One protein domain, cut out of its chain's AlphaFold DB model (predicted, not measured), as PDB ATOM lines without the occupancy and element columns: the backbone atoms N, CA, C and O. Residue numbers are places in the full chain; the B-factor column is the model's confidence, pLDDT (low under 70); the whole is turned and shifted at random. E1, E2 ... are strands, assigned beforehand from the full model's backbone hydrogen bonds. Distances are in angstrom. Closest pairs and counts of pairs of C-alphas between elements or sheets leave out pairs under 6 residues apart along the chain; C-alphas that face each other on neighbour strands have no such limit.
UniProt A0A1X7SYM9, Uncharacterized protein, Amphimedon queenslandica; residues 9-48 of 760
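What this domain is: This is residues 9 to 48 of the 760 residues of an uncharacterized protein of Amphimedon queenslandica (UniProt A0A1X7SYM9). Two hairpins run along one elongated body, a longer one of E3 and E4 and a smaller one of E1 and E2, loosely set together through E2 and E3. After E4 the printed part folds back on residues 42 to 43. The 40 printed residues hold four named strands, E1 to E4 in order, in two antiparallel sheets of two, and the class is all strand. The whole is only just compact, close to loose, with a radius of gyration of the C-alphas of 10.5 A and spans of 31 by 16 by 13 A.

Where its parts are: E4, residues 37 to 43, is 19.3 A long and ends at C-alpha 43 (30.788, 17.945, -32.664). E3, residues 26 to 30, is 13.7 A long. E2, residues 15 to 19, is 12.4 A, and E1, residues 9 to 12, is 10.0 A, from C-alpha 9 (17.405, 22.148, -21.952).

How they stand to each other: E3 and E4 are an antiparallel hairpin at 161 degrees, with N 27 and O 40 within hydrogen-bond range at 2.8 A. E1 and E2 form another at 155 degrees, with N 10 and O 17 at 2.9 A. The closest C-alphas of E2 and E3 are those of His 17 and Leu 29, 7.1 A apart. E2 and E4 are only just apart, at 8.5 A.

The domain as a whole: The C-alphas of Cys 34 and Ser 44 are the two farthest apart, 31.6 A. The printed part has no cut and no long link. Confidence is under 70 at residues 12 to 15, 23 to 24, 30 and 32 to 37.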
ATOM      1  N   THR A   9      17.434  20.910 -22.745       76.19
ATOM      2  CA  THR A   9      17.405  22.148 -21.952       76.19
ATOM      3  C   THR A   9      18.492  22.098 -20.892       76.19
ATOM      4  O   THR A   9      18.526  21.174 -20.086       76.19
ATOM      5  N   THR A  10      19.380  23.090 -20.884       73.69
ATOM      6  CA  THR A  10      20.378  23.260 -19.820       73.69
ATOM      7  C   THR A  10      19.947  24.365 -18.870       73.69
ATOM      8  O   THR A  10      19.668  25.477 -19.323       73.69
ATOM      9  N   SER A  11      19.955  24.075 -17.571       72.62
ATOM     10  CA  SER A  11      19.729  25.051 -16.502       72.62
ATOM     11  C   SER A  11      21.055  25.523 -15.913       72.62
ATOM     12  O   SER A  11      21.914  24.705 -15.585       72.62
ATOM     13  N   SER A  12      21.226  26.834 -15.766       68.56
ATOM     14  CA  SER A  12      22.345  27.444 -15.042       68.56
ATOM     15  C   SER A  12      21.883  28.683 -14.273       68.56
ATOM     16  O   SER A  12      20.737  29.115 -14.405       68.56
ATOM     17  N   THR A  13      22.788  29.295 -13.506       60.94
ATOM     18  CA  THR A  13      22.551  30.603 -12.870       60.94
ATOM     19  C   THR A  13      22.231  31.711 -13.880       60.94
ATOM     20  O   THR A  13      21.651  32.721 -13.505       60.94
ATOM     21  N   TYR A  14      22.564  31.525 -15.165       60.44
ATOM     22  CA  TYR A  14      22.294  32.479 -16.247       60.44
ATOM     23  C   TYR A  14      20.993  32.179 -17.012       60.44
ATOM     24  O   TYR A  14      20.698  32.851 -18.001       60.44
ATOM     25  N   GLY A  15      20.217  31.176 -16.583       68.19
ATOM     26  CA  GLY A  15      18.916  30.826 -17.155       68.19
ATOM     27  C   GLY A  15      18.783  29.397 -17.677       68.19
ATOM     28  O   GLY A  15      19.739  28.622 -17.735       68.19
ATOM     29  N   ASN A  16      17.563  29.077 -18.110       75.50
ATOM     30  CA  ASN A  16      17.221  27.836 -18.800       75.50
ATOM     31  C   ASN A  16      17.285  28.061 -20.310       75.50
ATOM     32  O   ASN A  16      16.559  28.902 -20.835       75.50
ATOM     33  N   HIS A  17      18.127  27.290 -20.997       79.06
ATOM     34  CA  HIS A  17      18.364  27.426 -22.432       79.06
ATOM     35  C   HIS A  17      17.995  26.125 -23.145       79.06
ATOM     36  O   HIS A  17      18.631  25.093 -22.914       79.06
ATOM     37  N   THR A  18      16.973  26.167 -24.002       81.81
ATOM     38  CA  THR A  18      16.568  25.031 -24.842       81.81
ATOM     39  C   THR A  18      17.291  25.109 -26.180       81.81
ATOM     40  O   THR A  18      17.046  26.008 -26.981       81.81
ATOM     41  N   TRP A  19      18.209  24.174 -26.415       78.94
ATOM     42  CA  TRP A  19      19.058  24.176 -27.605       78.94
ATOM     43  C   TRP A  19      18.308  23.593 -28.814       78.94
ATOM     44  O   TRP A  19      17.781  22.484 -28.702       78.94
ATOM     45  N   PRO A  20      18.242  24.297 -29.961       76.56
ATOM     46  CA  PRO A  20      17.554  23.798 -31.149       76.56
ATOM     47  C   PRO A  20      18.347  22.667 -31.811       76.56
ATOM     48  O   PRO A  20      19.572  22.622 -31.702       76.56
ATOM     49  N   SER A  21      17.679  21.783 -32.553       77.81
ATOM     50  CA  SER A  21      18.380  20.863 -33.453       77.81
ATOM     51  C   SER A  21      19.048  21.655 -34.585       77.81
ATOM     52  O   SER A  21      18.454  22.572 -35.152       77.81
ATOM     53  N   THR A  22      20.308  21.344 -34.903       72.62
ATOM     54  CA  THR A  22      21.051  22.061 -35.954       72.62
ATOM     55  C   THR A  22      21.939  21.131 -36.774       72.62
ATOM     56  O   THR A  22      22.516  20.167 -36.262       72.62
ATOM     57  N   SER A  23      22.064  21.453 -38.062       67.94
ATOM     58  CA  SER A  23      23.060  20.897 -38.987       67.94
ATOM     59  C   SER A  23      24.338  21.754 -39.067       67.94
ATOM     60  O   SER A  23      25.252  21.450 -39.839       67.94
ATOM     61  N   GLY A  24      24.387  22.847 -38.293       67.19
ATOM     62  CA  GLY A  24      25.510  23.777 -38.192       67.19
ATOM     63  C   GLY A  24      26.539  23.392 -37.124       67.19
ATOM     64  O   GLY A  24      26.313  22.528 -36.283       67.19
ATOM     65  N   SER A  25      27.695  24.063 -37.148       77.06
ATOM     66  CA  SER A  25      28.822  23.779 -36.244       77.06
ATOM     67  C   SER A  25      28.623  24.285 -34.808       77.06
ATOM     68  O   SER A  25      29.381  23.892 -33.926       77.06
ATOM     69  N   TYR A  26      27.650  25.166 -34.559       80.06
ATOM     70  CA  TYR A  26      27.339  25.723 -33.240       80.06
ATOM     71  C   TYR A  26      25.912  26.289 -33.187       80.06
ATOM     72  O   TYR A  26      25.296  26.539 -34.224       80.06
ATOM     73  N   ALA A  27      25.404  26.507 -31.975       77.25
ATOM     74  CA  ALA A  27      24.216  27.302 -31.690       77.25
ATOM     75  C   ALA A  27      24.564  28.413 -30.697       77.25
ATOM     76  O   ALA A  27      25.432  28.250 -29.837       77.25
ATOM     77  N   VAL A  28      23.867  29.537 -30.833       74.88
ATOM     78  CA  VAL A  28      23.999  30.705 -29.965       74.88
ATOM     79  C   VAL A  28      22.623  31.024 -29.406       74.88
ATOM     80  O   VAL A  28      21.673  31.163 -30.174       74.88
ATOM     81  N   LEU A  29      22.521  31.122 -28.084       74.50
ATOM     82  CA  LEU A  29      21.314  31.558 -27.385       74.50
ATOM     83  C   LEU A  29      21.651  32.744 -26.484       74.50
ATOM     84  O   LEU A  29      22.790  32.900 -26.050       74.50
ATOM     85  N   PHE A  30      20.667  33.587 -26.206       66.06
ATOM     86  CA  PHE A  30      20.833  34.715 -25.290       66.06
ATOM     87  C   PHE A  30      20.698  34.256 -23.837       66.06
ATOM     88  O   PHE A  30      19.883  33.382 -23.556       66.06
ATOM     89  N   CYS A  31      21.479  34.855 -22.935       70.25
ATOM     90  CA  CYS A  31      21.392  34.592 -21.494       70.25
ATOM     91  C   CYS A  31      20.078  35.187 -20.932       70.25
ATOM     92  O   CYS A  31      19.688  36.287 -21.331       70.25
ATOM     93  N   ASN A  32      19.379  34.496 -20.016       58.06
ATOM     94  CA  ASN A  32      18.079  34.968 -19.496       58.06
ATOM     95  C   ASN A  32      18.213  36.130 -18.499       58.06
ATOM     96  O   ASN A  32      17.267  36.897 -18.338       58.06
ATOM     97  N   PHE A  33      19.372  36.271 -17.852       52.03
ATOM     98  CA  PHE A  33      19.665  37.343 -16.904       52.03
ATOM     99  C   PHE A  33      20.948  38.054 -17.346       52.03
ATOM    100  O   PHE A  33      22.031  37.475 -17.282       52.03
ATOM    101  N   CYS A  34      20.813  39.312 -17.771       53.50
ATOM    102  CA  CYS A  34      21.891  40.197 -18.234       53.50
ATOM    103  C   CYS A  34      22.492  39.868 -19.617       53.50
ATOM    104  O   CYS A  34      22.394  38.763 -20.145       53.50
ATOM    105  N   SER A  35      23.096  40.891 -20.230       55.84
ATOM    106  CA  SER A  35      23.652  40.861 -21.586       55.84
ATOM    107  C   SER A  35      24.711  39.774 -21.786       55.84
ATOM    108  O   SER A  35      25.557  39.536 -20.919       55.84
ATOM    109  N   GLY A  36      24.704  39.187 -22.980       63.34
ATOM    110  CA  GLY A  36      25.638  38.152 -23.391       63.34
ATOM    111  C   GLY A  36      24.955  37.107 -24.257       63.34
ATOM    112  O   GLY A  36      23.745  37.149 -24.491       63.34
ATOM    113  N   TYR A  37      25.741  36.152 -24.725       66.00
ATOM    114  CA  TYR A  37      25.232  34.993 -25.435       66.00
ATOM    115  C   TYR A  37      25.965  33.746 -24.961       66.00
ATOM    116  O   TYR A  37      27.176  33.751 -24.777       66.00
ATOM    117  N   VAL A  38      25.232  32.663 -24.758       73.31
ATOM    118  CA  VAL A  38      25.812  31.355 -24.497       73.31
ATOM    119  C   VAL A  38      26.009  30.651 -25.837       73.31
ATOM    120  O   VAL A  38      25.094  30.569 -26.661       73.31
ATOM    121  N   ILE A  39      27.224  30.157 -26.075       80.12
ATOM    122  CA  ILE A  39      27.552  29.393 -27.285       80.12
ATOM    123  C   ILE A  39      27.672  27.925 -26.918       80.12
ATOM    124  O   ILE A  39      28.255  27.572 -25.892       80.12
ATOM    125  N   ARG A  40      27.187  27.061 -27.802       82.62
ATOM    126  CA  ARG A  40      27.415  25.621 -27.728       82.62
ATOM    127  C   ARG A  40      27.865  25.115 -29.089       82.62
ATOM    128  O   ARG A  40      27.256  25.463 -30.097       82.62
ATOM    129  N   PHE A  41      28.922  24.311 -29.136       80.94
ATOM    130  CA  PHE A  41      29.455  23.762 -30.385       80.94
ATOM    131  C   PHE A  41      28.908  22.350 -30.646       80.94
ATOM    132  O   PHE A  41      28.729  21.560 -29.717       80.94
ATOM    133  N   CYS A  42      28.619  22.042 -31.913       81.56
ATOM    134  CA  CYS A  42      28.159  20.731 -32.369       81.56
ATOM    135  C   CYS A  42      29.340  19.939 -32.962       81.56
ATOM    136  O   CYS A  42      29.912  20.277 -34.011       81.56
ATOM    137  N   HIS A  43      29.714  18.859 -32.279       79.25
ATOM    138  CA  HIS A  43      30.788  17.945 -32.664       79.25
ATOM    139  C   HIS A  43      30.216  16.645 -33.245       79.25
ATOM    140  O   HIS A  43      29.014  16.395 -33.204       79.25
ATOM    141  N   SER A  44      31.069  15.799 -33.836       73.50
ATOM    142  CA  SER A  44      30.639  14.509 -34.411       73.50
ATOM    143  C   SER A  44      30.044  13.543 -33.379       73.50
ATOM    144  O   SER A  44      29.391  12.582 -33.764       73.50
ATOM    145  N   THR A  45      30.276  13.796 -32.089       75.12
ATOM    146  CA  THR A  45      29.792  13.014 -30.945       75.12
ATOM    147  C   THR A  45      28.586  13.646 -30.238       75.12
ATOM    148  O   THR A  45      28.117  13.082 -29.256       75.12
ATOM    149  N   GLY A  46      28.079  14.794 -30.710       76.56
ATOM    150  CA  GLY A  46      26.970  15.531 -30.093       76.56
ATOM    151  C   GLY A  46      27.345  16.954 -29.671       76.56
ATOM    152  O   GLY A  46      28.325  17.527 -30.150       76.56
ATOM    153  N   TRP A  47      26.529  17.545 -28.800       79.81
ATOM    154  CA  TRP A  47      26.739  18.895 -28.276       79.81
ATOM    155  C   TRP A  47      27.778  18.933 -27.145       79.81
ATOM    156  O   TRP A  47      27.638  18.196 -26.169       79.81
ATOM    157  N   ASP A  48      28.718  19.878 -27.197       82.56
ATOM    158  CA  ASP A  48      29.662  20.145 -26.096       82.56
ATOM    159  C   ASP A  48      28.993  20.840 -24.897       82.56
ATOM    160  O   ASP A  48      27.807  21.160 -24.934       82.56
TER     161      ASP A  48